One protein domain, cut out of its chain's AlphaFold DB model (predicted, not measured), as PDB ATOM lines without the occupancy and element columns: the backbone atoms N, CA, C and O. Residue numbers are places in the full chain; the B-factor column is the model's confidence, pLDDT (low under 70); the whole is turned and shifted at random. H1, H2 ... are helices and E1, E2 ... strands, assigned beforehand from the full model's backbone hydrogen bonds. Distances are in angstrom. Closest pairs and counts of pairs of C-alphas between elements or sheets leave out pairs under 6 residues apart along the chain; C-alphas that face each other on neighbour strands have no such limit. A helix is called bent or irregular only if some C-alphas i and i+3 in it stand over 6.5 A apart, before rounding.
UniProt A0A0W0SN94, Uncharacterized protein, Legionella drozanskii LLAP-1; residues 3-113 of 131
ATOM      1  N   ALA A   3     -41.342 -51.845 -41.581       96.62
ATOM      2  CA  ALA A   3     -41.048 -51.314 -40.260       96.62
ATOM      3  C   ALA A   3     -41.529 -52.253 -39.152       96.62
ATOM      4  O   ALA A   3     -42.539 -52.955 -39.277       96.62
ATOM      5  N   ARG A   4     -40.792 -52.220 -38.046       95.75
ATOM      6  CA  ARG A   4     -41.153 -52.791 -36.760       95.75
ATOM      7  C   ARG A   4     -41.893 -51.740 -35.941       95.75
ATOM      8  O   ARG A   4     -41.382 -50.653 -35.692       95.75
ATOM      9  N   PHE A   5     -43.083 -52.100 -35.484       93.25
ATOM     10  CA  PHE A   5     -43.953 -51.277 -34.658       93.25
ATOM     11  C   PHE A   5     -43.967 -51.813 -33.230       93.25
ATOM     12  O   PHE A   5     -44.367 -52.957 -32.998       93.25
ATOM     13  N   LYS A   6     -43.562 -50.974 -32.281       90.19
ATOM     14  CA  LYS A   6     -43.541 -51.251 -30.846       90.19
ATOM     15  C   LYS A   6     -44.693 -50.524 -30.153       90.19
ATOM     16  O   LYS A   6     -44.996 -49.354 -30.405       90.19
ATOM     17  N   SER A   7     -45.370 -51.230 -29.259       79.00
ATOM     18  CA  SER A   7     -46.327 -50.639 -28.329       79.00
ATOM     19  C   SER A   7     -46.073 -51.198 -26.945       79.00
ATOM     20  O   SER A   7     -46.318 -52.384 -26.731       79.00
ATOM     21  N   GLY A   8     -45.713 -50.332 -25.999       63.44
ATOM     22  CA  GLY A   8     -46.095 -50.566 -24.613       63.44
ATOM     23  C   GLY A   8     -47.621 -50.589 -24.564       63.44
ATOM     24  O   GLY A   8     -48.283 -49.684 -25.092       63.44
ATOM     25  N   LYS A   9     -48.222 -51.671 -24.071       57.47
ATOM     26  CA  LYS A   9     -49.560 -51.538 -23.485       57.47
ATOM     27  C   LYS A   9     -49.376 -50.857 -22.123       57.47
ATOM     28  O   LYS A   9     -48.266 -50.794 -21.618       57.47
ATOM     29  N   ASN A  10     -50.451 -50.363 -21.517       52.59
ATOM     30  CA  ASN A  10     -50.440 -49.827 -20.144       52.59
ATOM     31  C   ASN A  10     -50.189 -50.927 -19.073       52.59
ATOM     32  O   ASN A  10     -50.714 -50.852 -17.973       52.59
ATOM     33  N   VAL A  11     -49.494 -51.996 -19.457       50.53
ATOM     34  CA  VAL A  11     -49.180 -53.241 -18.754       50.53
ATOM     35  C   VAL A  11     -47.836 -53.667 -19.349       50.53
ATOM     36  O   VAL A  11     -47.675 -53.477 -20.558       50.53
ATOM     37  N   ASP A  12     -46.919 -54.242 -18.570       57.28
ATOM     38  CA  ASP A  12     -45.503 -54.550 -18.899       57.28
ATOM     39  C   ASP A  12     -45.247 -55.474 -20.118       57.28
ATOM     40  O   ASP A  12     -44.180 -56.053 -20.298       57.28
ATOM     41  N   ILE A  13     -46.230 -55.630 -20.999       64.69
ATOM     42  CA  ILE A  13     -46.187 -56.411 -22.221       64.69
ATOM     43  C   ILE A  13     -45.800 -55.505 -23.393       64.69
ATOM     44  O   ILE A  13     -46.586 -54.673 -23.869       64.69
ATOM     45  N   LEU A  14     -44.604 -55.746 -23.927       78.25
ATOM     46  CA  LEU A  14     -44.151 -55.182 -25.191       78.25
ATOM     47  C   LEU A  14     -44.799 -55.935 -26.361       78.25
ATOM     48  O   LEU A  14     -44.525 -57.110 -26.595       78.25
ATOM     49  N   LYS A  15     -45.641 -55.250 -27.142       83.62
ATOM     50  CA  LYS A  15     -46.161 -55.792 -28.404       83.62
ATOM     51  C   LYS A  15     -45.321 -55.296 -29.572       83.62
ATOM     52  O   LYS A  15     -45.288 -54.093 -29.831       83.62
ATOM     53  N   ILE A  16     -44.729 -56.233 -30.309       89.00
ATOM     54  CA  ILE A  16     -43.978 -55.975 -31.539       89.00
ATOM     55  C   ILE A  16     -44.770 -56.511 -32.734       89.00
ATOM     56  O   ILE A  16     -45.334 -57.603 -32.677       89.00
ATOM     57  N   ARG A  17     -44.847 -55.733 -33.814       92.31
ATOM     58  CA  ARG A  17     -45.408 -56.173 -35.098       92.31
ATOM     59  C   ARG A  17     -44.562 -55.644 -36.240       92.31
ATOM     60  O   ARG A  17     -44.242 -54.465 -36.255       92.31
ATOM     61  N   GLU A  18     -44.284 -56.479 -37.224       94.88
ATOM     62  CA  GLU A  18     -43.589 -56.083 -38.447       94.88
ATOM     63  C   GLU A  18     -44.579 -56.006 -39.611       94.88
ATOM     64  O   GLU A  18     -45.490 -56.833 -39.708       94.88
ATOM     65  N   ARG A  19     -44.462 -54.974 -40.453       94.88
ATOM     66  CA  ARG A  19     -45.303 -54.820 -41.650       94.88
ATOM     67  C   ARG A  19     -44.731 -53.825 -42.657       94.88
ATOM     68  O   ARG A  19     -43.847 -53.036 -42.326       94.88
ATOM     69  N   ASN A  20     -45.290 -53.830 -43.865       95.81
ATOM     70  CA  ASN A  20     -45.037 -52.786 -44.853       95.81
ATOM     71  C   ASN A  20     -45.584 -51.440 -44.348       95.81
ATOM     72  O   ASN A  20     -46.653 -51.382 -43.734       95.81
ATOM     73  N   ILE A  21     -44.846 -50.361 -44.613       95.56
ATOM     74  CA  ILE A  21     -45.264 -48.995 -44.258       95.56
ATOM     75  C   ILE A  21     -46.407 -48.525 -45.163       95.56
ATOM     76  O   ILE A  21     -47.284 -47.780 -44.725       95.56
ATOM     77  N   VAL A  22     -46.413 -48.997 -46.410       95.69
ATOM     78  CA  VAL A  22     -47.438 -48.711 -47.413       95.69
ATOM     79  C   VAL A  22     -47.942 -50.030 -47.987       95.69
ATOM     80  O   VAL A  22     -47.149 -50.902 -48.336       95.69
ATOM     81  N   GLU A  23     -49.258 -50.182 -48.073       95.38
ATOM     82  CA  GLU A  23     -49.923 -51.334 -48.691       95.38
ATOM     83  C   GLU A  23     -50.994 -50.826 -49.660       95.38
ATOM     84  O   GLU A  23     -51.697 -49.869 -49.345       95.38
ATOM     85  N   TYR A  24     -51.151 -51.456 -50.822       94.12
ATOM     86  CA  TYR A  24     -52.271 -51.182 -51.724       94.12
ATOM     87  C   TYR A  24     -53.344 -52.260 -51.568       94.12
ATOM     88  O   TYR A  24     -53.035 -53.438 -51.407       94.12
ATOM     89  N   THR A  25     -54.608 -51.850 -51.622       88.88
ATOM     90  CA  THR A  25     -55.768 -52.747 -51.713       88.88
ATOM     91  C   THR A  25     -56.739 -52.169 -52.731       88.88
ATOM     92  O   THR A  25     -56.903 -50.951 -52.752       88.88
ATOM     93  N   GLU A  26     -57.424 -52.997 -53.514       91.50
ATOM     94  CA  GLU A  26     -58.389 -52.512 -54.516       91.50
ATOM     95  C   GLU A  26     -59.506 -51.675 -53.875       91.50
ATOM     96  O   GLU A  26     -59.827 -50.583 -54.334       91.50
ATOM     97  N   LYS A  27     -60.026 -52.132 -52.729       88.25
ATOM     98  CA  LYS A  27     -61.139 -51.490 -52.014       88.25
ATOM     99  C   LYS A  27     -60.788 -50.155 -51.348       88.25
ATOM    100  O   LYS A  27     -61.622 -49.259 -51.302       88.25
ATOM    101  N   TYR A  28     -59.583 -50.014 -50.787       85.81
ATOM    102  CA  TYR A  28     -59.206 -48.842 -49.971       85.81
ATOM    103  C   TYR A  28     -58.038 -48.025 -50.552       85.81
ATOM    104  O   TYR A  28     -57.604 -47.026 -49.959       85.81
ATOM    105  N   GLY A  29     -57.502 -48.438 -51.702       93.25
ATOM    106  CA  GLY A  29     -56.302 -47.876 -52.314       93.25
ATOM    107  C   GLY A  29     -55.073 -47.994 -51.407       93.25
ATOM    108  O   GLY A  29     -54.920 -48.966 -50.664       93.25
ATOM    109  N   LEU A  30     -54.205 -46.975 -51.449       95.12
ATOM    110  CA  LEU A  30     -52.986 -46.895 -50.634       95.12
ATOM    111  C   LEU A  30     -53.286 -46.727 -49.140       95.12
ATOM    112  O   LEU A  30     -53.971 -45.792 -48.733       95.12
ATOM    113  N   ARG A  31     -52.727 -47.584 -48.301       94.88
ATOM    114  CA  ARG A  31     -52.857 -47.551 -46.846       94.88
ATOM    115  C   ARG A  31     -51.493 -47.306 -46.232       94.88
ATOM    116  O   ARG A  31     -50.572 -48.079 -46.471       94.88
ATOM    117  N   PHE A  32     -51.400 -46.274 -45.404       94.94
ATOM    118  CA  PHE A  32     -50.180 -45.930 -44.688       94.94
ATOM    119  C   PHE A  32     -50.253 -46.420 -43.239       94.94
ATOM    120  O   PHE A  32     -51.279 -46.298 -42.555       94.94
ATOM    121  N   PHE A  33     -49.149 -46.992 -42.769       94.62
ATOM    122  CA  PHE A  33     -48.940 -47.429 -41.396       94.62
ATOM    123  C   PHE A  33     -47.750 -46.668 -40.836       94.62
ATOM    124  O   PHE A  33     -46.602 -47.040 -41.052       94.62
ATOM    125  N   LEU A  34     -48.046 -45.580 -40.134       94.62
ATOM    126  CA  LEU A  34     -47.057 -44.642 -39.619       94.62
ATOM    127  C   LEU A  34     -47.293 -44.437 -38.121       94.62
ATOM    128  O   LEU A  34     -48.436 -44.266 -37.689       94.62
ATOM    129  N   ASP A  35     -46.225 -44.475 -37.328       93.25
ATOM    130  CA  ASP A  35     -46.271 -44.205 -35.887       93.25
ATOM    131  C   ASP A  35     -44.964 -43.555 -35.418       93.25
ATOM    132  O   ASP A  35     -44.056 -44.206 -34.912       93.25
ATOM    133  N   PHE A  36     -44.879 -42.238 -35.579       93.25
ATOM    134  CA  PHE A  36     -43.678 -41.448 -35.288       93.25
ATOM    135  C   PHE A  36     -43.488 -41.092 -33.809       93.25
ATOM    136  O   PHE A  36     -42.685 -40.225 -33.463       93.25
ATOM    137  N   ARG A  37     -44.239 -41.726 -32.910       90.56
ATOM    138  CA  ARG A  37     -44.123 -41.453 -31.478       90.56
ATOM    139  C   ARG A  37     -42.827 -42.037 -30.917       90.56
ATOM    140  O   ARG A  37     -42.348 -43.083 -31.363       90.56
ATOM    141  N   ILE A  38     -42.302 -41.360 -29.905       89.75
ATOM    142  CA  ILE A  38     -41.202 -41.828 -29.064       89.75
ATOM    143  C   ILE A  38     -41.795 -42.054 -27.678       89.75
ATOM    144  O   ILE A  38     -42.478 -41.191 -27.130       89.75
ATOM    145  N   ASP A  39     -41.624 -43.262 -27.174       84.81
ATOM    146  CA  ASP A  39     -42.081 -43.705 -25.871       84.81
ATOM    147  C   ASP A  39     -40.908 -43.669 -24.887       84.81
ATOM    148  O   ASP A  39     -39.796 -44.068 -25.230       84.81
ATOM    149  N   ASN A  40     -41.153 -43.210 -23.661       81.94
ATOM    150  CA  ASN A  40     -40.091 -43.020 -22.669       81.94
ATOM    151  C   ASN A  40     -39.413 -44.333 -22.246       81.94
ATOM    152  O   ASN A  40     -38.280 -44.301 -21.779       81.94
ATOM    153  N   HIS A  41     -40.095 -45.475 -22.385       80.19
ATOM    154  CA  HIS A  41     -39.574 -46.777 -21.970       80.19
ATOM    155  C   HIS A  41     -39.052 -47.591 -23.151       80.19
ATOM    156  O   HIS A  41     -38.051 -48.290 -23.041       80.19
ATOM    157  N   THR A  42     -39.751 -47.526 -24.285       82.00
ATOM    158  CA  THR A  42     -39.487 -48.397 -25.444       82.00
ATOM    159  C   THR A  42     -38.793 -47.685 -26.605       82.00
ATOM    160  O   THR A  42     -38.451 -48.334 -27.599       82.00
ATOM    161  N   GLY A  43     -38.552 -46.377 -26.473       89.44
ATOM    162  CA  GLY A  43     -37.943 -45.539 -27.495       89.44
ATOM    163  C   GLY A  43     -38.878 -45.334 -28.683       89.44
ATOM    164  O   GLY A  43     -40.087 -45.149 -28.543       89.44
ATOM    165  N   GLU A  44     -38.323 -45.349 -29.888       92.56
ATOM    166  CA  GLU A  44     -39.106 -45.154 -31.103       92.56
ATOM    167  C   GLU A  44     -40.131 -46.272 -31.323       92.56
ATOM    168  O   GLU A  44     -39.805 -47.463 -31.372       92.56
ATOM    169  N   ARG A  45     -41.394 -45.885 -31.520       92.44
ATOM    170  CA  ARG A  45     -42.490 -46.839 -31.735       92.44
ATOM    171  C   ARG A  45     -42.531 -47.422 -33.138       92.44
ATOM    172  O   ARG A  45     -43.193 -48.435 -33.337       92.44
ATOM    173  N   MET A  46     -41.837 -46.813 -34.087       95.25
ATOM    174  CA  MET A  46     -41.682 -47.279 -35.457       95.25
ATOM    175  C   MET A  46     -40.207 -47.180 -35.820       95.25
ATOM    176  O   MET A  46     -39.625 -46.107 -35.689       95.25
ATOM    177  N   GLN A  47     -39.633 -48.298 -36.252       95.56
ATOM    178  CA  GLN A  47     -38.235 -48.415 -36.669       95.56
ATOM    179  C   GLN A  47     -38.179 -49.219 -37.962       95.56
ATOM    180  O   GLN A  47     -38.972 -50.150 -38.135       95.56
ATOM    181  N   ALA A  48     -37.276 -48.880 -38.874       96.62
ATOM    182  CA  ALA A  48     -37.058 -49.678 -40.071       96.62
ATOM    183  C   ALA A  48     -36.578 -51.081 -39.674       96.62
ATOM    184  O   ALA A  48     -35.901 -51.262 -38.661       96.62
ATOM    185  N   ILE A  49     -36.970 -52.094 -40.450       96.12
ATOM    186  CA  ILE A  49     -36.401 -53.437 -40.265       96.12
ATOM    187  C   ILE A  49     -34.965 -53.465 -40.791       96.12
ATOM    188  O   ILE A  49     -34.095 -54.028 -40.134       96.12
ATOM    189  N   ASP A  50     -34.731 -52.841 -41.947       95.12
ATOM    190  CA  ASP A  50     -33.395 -52.603 -42.483       95.12
ATOM    191  C   ASP A  50     -32.837 -51.289 -41.904       95.12
ATOM    192  O   ASP A  50     -33.422 -50.228 -42.151       95.12
ATOM    193  N   PRO A  51     -31.721 -51.318 -41.150       91.94
ATOM    194  CA  PRO A  51     -31.089 -50.110 -40.624       91.94
ATOM    195  C   PRO A  51     -30.726 -49.089 -41.706       91.94
ATOM    196  O   PRO A  51     -30.790 -47.888 -41.450       91.94
ATOM    197  N   ASN A  52     -30.411 -49.541 -42.926       94.38
ATOM    198  CA  ASN A  52     -30.099 -48.648 -44.040       94.38
ATOM    199  C   ASN A  52     -31.325 -47.877 -44.537       94.38
ATOM    200  O   ASN A  52     -31.153 -46.892 -45.238       94.38
ATOM    201  N   GLU A  53     -32.552 -48.287 -44.194       95.69
ATOM    202  CA  GLU A  53     -33.784 -47.565 -44.540       95.69
ATOM    203  C   GLU A  53     -34.258 -46.630 -43.402       95.69
ATOM    204  O   GLU A  53     -35.191 -45.851 -43.604       95.69
ATOM    205  N   GLN A  54     -33.640 -46.664 -42.211       96.12
ATOM    206  CA  GLN A  54     -34.084 -45.893 -41.035       96.12
ATOM    207  C   GLN A  54     -34.102 -44.379 -41.294       96.12
ATOM    208  O   GLN A  54     -35.051 -43.705 -40.890       96.12
ATOM    209  N   TYR A  55     -33.134 -43.867 -42.060       96.00
ATOM    210  CA  TYR A  55     -33.044 -42.444 -42.401       96.00
ATOM    211  C   TYR A  55     -34.322 -41.898 -43.065       96.00
ATOM    212  O   TYR A  55     -34.644 -40.722 -42.910       96.00
ATOM    213  N   LEU A  56     -35.084 -42.735 -43.787       95.31
ATOM    214  CA  LEU A  56     -36.357 -42.330 -44.389       95.31
ATOM    215  C   LEU A  56     -37.437 -42.106 -43.327       95.31
ATOM    216  O   LEU A  56     -38.215 -41.159 -43.438       95.31
ATOM    217  N   ILE A  57     -37.497 -42.958 -42.297       95.81
ATOM    218  CA  ILE A  57     -38.416 -42.770 -41.164       95.81
ATOM    219  C   ILE A  57     -38.045 -41.516 -40.386       95.81
ATOM    220  O   ILE A  57     -38.944 -40.748 -40.043       95.81
ATOM    221  N   ASP A  58     -36.757 -41.293 -40.145       95.69
ATOM    222  CA  ASP A  58     -36.278 -40.135 -39.392       95.69
ATOM    223  C   ASP A  58     -36.589 -38.838 -40.146       95.69
ATOM    224  O   ASP A  58     -37.223 -37.936 -39.597       95.69
ATOM    225  N   MET A  59     -36.307 -38.806 -41.453       95.25
ATOM    226  CA  MET A  59     -36.673 -37.687 -42.322       95.25
ATOM    227  C   MET A  59     -38.186 -37.422 -42.317       95.25
ATOM    228  O   MET A  59     -38.616 -36.269 -42.246       95.25
ATOM    229  N   MET A  60     -39.016 -38.471 -42.390       94.56
ATOM    230  CA  MET A  60     -40.470 -38.312 -42.295       94.56
ATOM    231  C   MET A  60     -40.877 -37.741 -40.935       94.56
ATOM    232  O   MET A  60     -41.663 -36.796 -40.900       94.56
ATOM    233  N   ARG A  61     -40.332 -38.279 -39.833       94.75
ATOM    234  CA  ARG A  61     -40.608 -37.858 -38.450       94.75
ATOM    235  C   ARG A  61     -40.305 -36.376 -38.246       94.75
ATOM    236  O   ARG A  61     -41.157 -35.656 -37.726       94.75
ATOM    237  N   GLU A  62     -39.137 -35.917 -38.683       94.44
ATOM    238  CA  GLU A  62     -38.709 -34.517 -38.577       94.44
ATOM    239  C   GLU A  62     -39.651 -33.573 -39.339       94.44
ATOM    240  O   GLU A  62     -40.042 -32.512 -38.839       94.44
ATOM    241  N   ARG A  63     -40.098 -33.994 -40.527       94.06
ATOM    242  CA  ARG A  63     -40.967 -33.195 -41.402       94.06
ATOM    243  C   ARG A  63     -42.450 -33.232 -41.037       94.06
ATOM    244  O   ARG A  63     -43.209 -32.428 -41.570       94.06
ATOM    245  N   VAL A  64     -42.900 -34.092 -40.114       91.44
ATOM    246  CA  VAL A  64     -44.322 -34.124 -39.698       91.44
ATOM    247  C   VAL A  64     -44.792 -32.745 -39.235       91.44
ATOM    248  O   VAL A  64     -45.910 -32.335 -39.535       91.44
ATOM    249  N   SER A  65     -43.939 -32.021 -38.507       88.00
ATOM    250  CA  SER A  65     -44.278 -30.714 -37.939       88.00
ATOM    251  C   SER A  65     -44.475 -29.612 -38.988       88.00
ATOM    252  O   SER A  65     -45.241 -28.679 -38.729       88.00
ATOM    253  N   SER A  66     -43.830 -29.737 -40.153       91.31
ATOM    254  CA  SER A  66     -43.909 -28.791 -41.271       91.31
ATOM    255  C   SER A  66     -44.964 -29.160 -42.313       91.31
ATOM    256  O   SER A  66     -45.238 -28.369 -43.213       91.31
ATOM    257  N   CYS A  67     -45.580 -30.340 -42.202       90.81
ATOM    258  CA  CYS A  67     -46.680 -30.725 -43.077       90.81
ATOM    259  C   CYS A  67     -47.910 -29.830 -42.837       90.81
ATOM    260  O   CYS A  67     -48.187 -29.467 -41.687       90.81
ATOM    261  N   PRO A  68     -48.695 -29.520 -43.890       91.06
ATOM    262  CA  PRO A  68     -49.996 -28.884 -43.727       91.06
ATOM    263  C   PRO A  68     -50.850 -29.673 -42.733       91.06
ATOM    264  O   PRO A  68     -50.943 -30.901 -42.815       91.06
ATOM    265  N   LYS A  69     -51.451 -28.968 -41.777       89.81
ATOM    266  CA  LYS A  69     -52.251 -29.577 -40.717       89.81
ATOM    267  C   LYS A  69     -53.524 -28.783 -40.498       89.81
ATOM    268  O   LYS A  69     -53.489 -27.562 -40.395       89.81
ATOM    269  N   GLU A  70     -54.613 -29.516 -40.346       88.12
ATOM    270  CA  GLU A  70     -55.880 -28.974 -39.880       88.12
ATOM    271  C   GLU A  70     -55.989 -29.166 -38.370       88.12
ATOM    272  O   GLU A  70     -55.642 -30.225 -37.831       88.12
ATOM    273  N   GLN A  71     -56.482 -28.142 -37.678       84.44
ATOM    274  CA  GLN A  71     -56.727 -28.202 -36.245       84.44
ATOM    275  C   GLN A  71     -58.223 -28.128 -35.968       84.44
ATOM    276  O   GLN A  71     -58.889 -27.147 -36.275       84.44
ATOM    277  N   SER A  72     -58.742 -29.163 -35.314       77.62
ATOM    278  CA  SER A  72     -60.100 -29.146 -34.779       77.62
ATOM    279  C   SER A  72     -60.098 -28.527 -33.378       77.62
ATOM    280  O   SER A  72     -59.417 -29.023 -32.473       77.62
ATOM    281  N   ILE A  73     -60.871 -27.455 -33.186       77.81
ATOM    282  CA  ILE A  73     -61.223 -26.954 -31.852       77.81
ATOM    283  C   ILE A  73     -62.412 -27.792 -31.379       77.81
ATOM    284  O   ILE A  73     -63.555 -27.541 -31.749       77.81
ATOM    285  N   SER A  74     -62.126 -28.849 -30.622       76.56
ATOM    286  CA  SER A  74     -63.171 -29.743 -30.116       76.56
ATOM    287  C   SER A  74     -63.897 -29.109 -28.933       76.56
ATOM    288  O   SER A  74     -63.271 -28.664 -27.971       76.56
ATOM    289  N   THR A  75     -65.225 -29.096 -28.996       83.81
ATOM    290  CA  THR A  75     -66.111 -28.749 -27.879       83.81
ATOM    291  C   THR A  75     -66.819 -30.001 -27.365       83.81
ATOM    292  O   THR A  75     -66.895 -31.026 -28.053       83.81
ATOM    293  N   THR A  76     -67.320 -29.957 -26.131       86.56
ATOM    294  CA  THR A  76     -68.077 -31.074 -25.550       86.56
ATOM    295  C   THR A  76     -69.257 -31.448 -26.450       86.56
ATOM    296  O   THR A  76     -70.009 -30.580 -26.878       86.56
ATOM    297  N   GLY A  77     -69.408 -32.744 -26.737       87.62
ATOM    298  CA  GLY A  77     -70.446 -33.261 -27.638       87.62
ATOM    299  C   GLY A  77     -70.014 -33.399 -29.101       87.62
ATOM    300  O   GLY A  77     -70.768 -33.946 -29.898       87.62
ATOM    301  N   THR A  78     -68.798 -32.975 -29.461       89.12
ATOM    302  CA  THR A  78     -68.251 -33.168 -30.814       89.12
ATOM    303  C   THR A  78     -67.384 -34.422 -30.909       89.12
ATOM    304  O   THR A  78     -66.753 -34.849 -29.938       89.12
ATOM    305  N   PHE A  79     -67.335 -35.019 -32.099       89.19
ATOM    306  CA  PHE A  79     -66.459 -36.146 -32.402       89.19
ATOM    307  C   PHE A  79     -65.806 -35.973 -33.774       89.19
ATOM    308  O   PHE A  79     -66.360 -35.351 -34.677       89.19
ATOM    309  N   LEU A  80     -64.616 -36.551 -33.923       88.50
ATOM    310  CA  LEU A  80     -63.857 -36.569 -35.168       88.50
ATOM    311  C   LEU A  80     -63.856 -37.990 -35.740       88.50
ATOM    312  O   LEU A  80     -63.449 -38.934 -35.058       88.50
ATOM    313  N   ILE A  81     -64.263 -38.129 -37.002       90.00
ATOM    314  CA  ILE A  81     -64.154 -39.374 -37.769       90.00
ATOM    315  C   ILE A  81     -63.061 -39.196 -38.819       90.00
ATOM    316  O   ILE A  81     -63.087 -38.242 -39.591       90.00
ATOM    317  N   VAL A  82     -62.103 -40.124 -38.857       90.31
ATOM    318  CA  VAL A  82     -60.994 -40.102 -39.819       90.31
ATOM    319  C   VAL A  82     -60.763 -41.468 -40.446       90.31
ATOM    320  O   VAL A  82     -60.853 -42.508 -39.788       90.31
ATOM    321  N   ALA A  83     -60.356 -41.460 -41.714       91.19
ATOM    322  CA  ALA A  83     -59.786 -42.628 -42.367       91.19
ATOM    323  C   ALA A  83     -58.357 -42.869 -41.837       91.19
ATOM    324  O   ALA A  83     -57.388 -42.280 -42.312       91.19
ATOM    325  N   ASN A  84     -58.216 -43.754 -40.844       90.44
ATOM    326  CA  ASN A  84     -56.975 -43.951 -40.075       90.44
ATOM    327  C   ASN A  84     -55.722 -44.289 -40.914       90.44
ATOM    328  O   ASN A  84     -54.609 -44.080 -40.451       90.44
ATOM    329  N   HIS A  85     -55.878 -44.837 -42.122       92.50
ATOM    330  CA  HIS A  85     -54.757 -45.175 -43.017       92.50
ATOM    331  C   HIS A  85     -54.398 -44.078 -44.019       92.50
ATOM    332  O   HIS A  85     -53.533 -44.290 -44.867       92.50
ATOM    333  N   LYS A  86     -55.093 -42.942 -43.957       92.19
ATOM    334  CA  LYS A  86     -54.913 -41.793 -44.848       92.19
ATOM    335  C   LYS A  86     -54.509 -40.539 -44.077       92.19
ATOM    336  O   LYS A  86     -53.882 -39.661 -44.647       92.19
ATOM    337  N   ILE A  87     -54.870 -40.466 -42.795       91.19
ATOM    338  CA  ILE A  87     -54.671 -39.285 -41.957       91.19
ATOM    339  C   ILE A  87     -53.867 -39.666 -40.715       91.19
ATOM    340  O   ILE A  87     -54.272 -40.532 -39.933       91.19
ATOM    341  N   LEU A  88     -52.759 -38.956 -40.503       92.69
ATOM    342  CA  LEU A  88     -52.099 -38.885 -39.206       92.69
ATOM    343  C   LEU A  88     -52.836 -37.878 -38.328       92.69
ATOM    344  O   LEU A  88     -53.103 -36.756 -38.743       92.69
ATOM    345  N   HIS A  89     -53.159 -38.280 -37.104       91.50
ATOM    346  CA  HIS A  89     -53.796 -37.412 -36.123       91.50
ATOM    347  C   HIS A  89     -53.014 -37.451 -34.816       91.50
ATOM    348  O   HIS A  89     -52.454 -38.476 -34.421       91.50
ATOM    349  N   GLY A  90     -52.997 -36.317 -34.131       88.75
ATOM    350  CA  GLY A  90     -52.333 -36.143 -32.852       88.75
ATOM    351  C   GLY A  90     -53.099 -35.157 -31.988       88.75
ATOM    352  O   GLY A  90     -54.163 -34.667 -32.361       88.75
ATOM    353  N   ARG A  91     -52.556 -34.873 -30.810       86.50
ATOM    354  CA  ARG A  91     -53.064 -33.818 -29.936       86.50
ATOM    355  C   ARG A  91     -51.894 -33.124 -29.251       86.50
ATOM    356  O   ARG A  91     -50.921 -33.812 -28.932       86.50
ATOM    357  N   PRO A  92     -51.992 -31.814 -28.983       84.44
ATOM    358  CA  PRO A  92     -51.043 -31.152 -28.105       84.44
ATOM    359  C   PRO A  92     -51.107 -31.762 -26.702       84.44
ATOM    360  O   PRO A  92     -52.132 -32.323 -26.283       84.44
ATOM    361  N   GLN A  93     -50.000 -31.644 -25.976       83.06
ATOM    362  CA  GLN A  93     -49.956 -32.000 -24.567       83.06
ATOM    363  C   GLN A  93     -50.951 -31.129 -23.791       83.06
ATOM    364  O   GLN A  93     -51.102 -29.938 -24.056       83.06
ATOM    365  N   MET A  94     -51.678 -31.744 -22.861       81.62
ATOM    366  CA  MET A  94     -52.579 -31.004 -21.987       81.62
ATOM    367  C   MET A  94     -51.745 -30.216 -20.980       81.62
ATOM    368  O   MET A  94     -50.866 -30.789 -20.340       81.62
ATOM    369  N   ASN A  95     -52.037 -28.926 -20.841       81.94
ATOM    370  CA  ASN A  95     -51.408 -28.086 -19.833       81.94
ATOM    371  C   ASN A  95     -52.130 -28.280 -18.491       81.94
ATOM    372  O   ASN A  95     -53.048 -27.534 -18.161       81.94
ATOM    373  N   ILE A  96     -51.787 -29.353 -17.781       81.94
ATOM    374  CA  ILE A  96     -52.274 -29.638 -16.432       81.94
ATOM    375  C   ILE A  96     -51.095 -30.052 -15.560       81.94
ATOM    376  O   ILE A  96     -50.214 -30.788 -16.011       81.94
ATOM    377  N   ASP A  97     -51.094 -29.583 -14.315       84.94
ATOM    378  CA  ASP A  97     -50.118 -30.024 -13.333       84.94
ATOM    379  C   ASP A  97     -50.253 -31.535 -13.065       84.94
ATOM    380  O   ASP A  97     -51.355 -32.080 -12.950       84.94
ATOM    381  N   LYS A  98     -49.118 -32.235 -12.989       80.56
ATOM    382  CA  LYS A  98     -49.093 -33.697 -12.863       80.56
ATOM    383  C   LYS A  98     -49.671 -34.174 -11.528       80.56
ATOM    384  O   LYS A  98     -50.302 -35.230 -11.507       80.56
ATOM    385  N   SER A  99     -49.464 -33.425 -10.442       81.94
ATOM    386  CA  SER A  99     -50.009 -33.765  -9.123       81.94
ATOM    387  C   SER A  99     -51.532 -33.639  -9.124       81.94
ATOM    388  O   SER A  99     -52.224 -34.592  -8.774       81.94
ATOM    389  N   LEU A 100     -52.046 -32.547  -9.696       80.75
ATOM    390  CA  LEU A 100     -53.479 -32.312  -9.853       80.75
ATOM    391  C   LEU A 100     -54.149 -33.357 -10.761       80.75
ATOM    392  O   LEU A 100     -55.233 -33.857 -10.468       80.75
ATOM    393  N   ALA A 101     -53.488 -33.742 -11.858       78.19
ATOM    394  CA  ALA A 101     -53.963 -34.830 -12.708       78.19
ATOM    395  C   ALA A 101     -54.047 -36.162 -11.937       78.19
ATOM    396  O   ALA A 101     -55.018 -36.900 -12.105       78.19
ATOM    397  N   GLY A 102     -53.065 -36.445 -11.072       75.19
ATOM    398  CA  GLY A 102     -53.051 -37.607 -10.180       75.19
ATOM    399  C   GLY A 102     -54.216 -37.613  -9.183       75.19
ATOM    400  O   GLY A 102     -54.903 -38.628  -9.036       75.19
ATOM    401  N   GLU A 103     -54.504 -36.470  -8.562       80.38
ATOM    402  CA  GLU A 103     -55.653 -36.297  -7.662       80.38
ATOM    403  C   GLU A 103     -56.986 -36.561  -8.371       80.38
ATOM    404  O   GLU A 103     -57.801 -37.350  -7.894       80.38
ATOM    405  N   TYR A 104     -57.188 -35.991  -9.564       77.62
ATOM    406  CA  TYR A 104     -58.406 -36.243 -10.339       77.62
ATOM    407  C   TYR A 104     -58.560 -37.707 -10.748       77.62
ATOM    408  O   TYR A 104     -59.679 -38.218 -10.775       77.62
ATOM    409  N   THR A 105     -57.457 -38.400 -11.049       72.44
ATOM    410  CA  THR A 105     -57.521 -39.829 -11.379       72.44
ATOM    411  C   THR A 105     -57.806 -40.723 -10.174       72.44
ATOM    412  O   THR A 105     -58.445 -41.757 -10.349       72.44
ATOM    413  N   SER A 106     -57.373 -40.341  -8.968       75.12
ATOM    414  CA  SER A 106     -57.546 -41.159  -7.758       75.12
ATOM    415  C   SER A 106     -58.932 -41.026  -7.110       75.12
ATOM    416  O   SER A 106     -59.428 -42.009  -6.570       75.12
ATOM    417  N   ASP A 107     -59.606 -39.874  -7.232       72.75
ATOM    418  CA  ASP A 107     -60.991 -39.679  -6.747       72.75
ATOM    419  C   ASP A 107     -62.028 -40.455  -7.592       72.75
ATOM    420  O   ASP A 107     -63.164 -40.658  -7.174       72.75
ATOM    421  N   GLY A 108     -61.683 -40.889  -8.813       68.00
ATOM    422  CA  GLY A 108     -62.562 -41.695  -9.680       68.00
ATOM    423  C   GLY A 108     -63.844 -40.988 -10.161       68.00
ATOM    424  O   GLY A 108     -64.603 -41.539 -10.960       68.00
ATOM    425  N   ARG A 109     -64.095 -39.749  -9.718       74.00
ATOM    426  CA  ARG A 109     -65.242 -38.935 -10.129       74.00
ATOM    427  C   ARG A 109     -65.008 -38.354 -11.517       74.00
ATOM    428  O   ARG A 109     -64.254 -37.397 -11.697       74.00
ATOM    429  N   LEU A 110     -65.753 -38.869 -12.492       74.69
ATOM    430  CA  LEU A 110     -65.757 -38.361 -13.869       74.69
ATOM    431  C   LEU A 110     -66.048 -36.851 -13.940       74.69
ATOM    432  O   LEU A 110     -65.497 -36.165 -14.795       74.69
ATOM    433  N   SER A 111     -66.851 -36.323 -13.010       74.50
ATOM    434  CA  SER A 111     -67.210 -34.900 -12.934       74.50
ATOM    435  C   SER A 111     -66.041 -33.962 -12.621       74.50
ATOM    436  O   SER A 111     -66.137 -32.773 -12.901       74.50
ATOM    437  N   LYS A 112     -64.949 -34.472 -12.037       74.88
ATOM    438  CA  LYS A 112     -63.731 -33.697 -11.751       74.88
ATOM    439  C   LYS A 112     -62.627 -33.933 -12.777       74.88
ATOM    440  O   LYS A 112     -61.583 -33.294 -12.718       74.88
ATOM    441  N   THR A 113     -62.835 -34.853 -13.720       76.38
ATOM    442  CA  THR A 113     -61.838 -35.139 -14.749       76.38
ATOM    443  C   THR A 113     -61.795 -33.975 -15.747       76.38
ATOM    444  O   THR A 113     -62.816 -33.667 -16.360       76.38
TER     445      THR A 113
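This is residues 3 to 113 of the 131 residues of an uncharacterized protein of Legionella drozanskii LLAP-1 (UniProt A0A0W0SN94). A long hairpin, E1 and E2, with the short strand E5 beside E1, makes a three-stranded sheet; at its end E2 turns into a second, small hairpin, E3 and E4. The helix H1 follows E5 and grazes this sheet, and a long unnamed stretch then loops away to the small helix H2, which is far from the other named elements. The printed part has 111 residues, in the order E1 E2 E3 E4 E5 H1 H2. Both sheets, E2 - E1 - E5 and E3 - E4, are antiparallel; the class is mixed, with under half of the residues in named elements. The whole is loose, with a radius of gyration of the C-alphas of 17.6 A and spans of 47 by 32 by 28 A.

E1, residues 3 to 9, and E2, residues 11 to 20, are an antiparallel hairpin at 160 degrees, with N 5 and O 17 within hydrogen-bond range at 2.7 A. E2 runs on into E3, residues 22 to 25, at 67 degrees. E3 and E4, residues 29 to 32, form a hairpin, with N 31 and O 23 at 2.7 A. E5, residues 46 to 48, is antiparallel to E1, with N 4 and O 47 at 2.8 A. H1, residues 51 to 66, only grazes the sheet of E2, E1 and E5 with residues 53 to 61; its closest C-alphas to E5 are those of Gln 54 and Ala 48, 4.9 A apart. H2, residues 98 to 106, is apart from E1, E2, E3, E4, E5 and H1. Every O i to N i+4 pair is within hydrogen-bond range in H2, and 7 of 12 in H1.

E1 begins at C-alpha 3, (-41.048, -51.314, -40.260), and is 18.8 A long; E2 is 26.4 A. H1 is 24.9 A and irregular, C-alphas 52 and 55 being 7.1 A apart. H2 ends at C-alpha 106, (-57.546, -41.159, -7.758).

The C-alphas farthest apart, of Asn 52 and Ser 111, are 50.3 A apart. The links E4 to E5 and H1 to H2 are long; residues 73 to 79, 92 to 100, of which 98 to 100 belong to H2, and 106 to 111 stand free. The printed part has no cut. pLDDT is under 70 at residues 8 to 13 and 108.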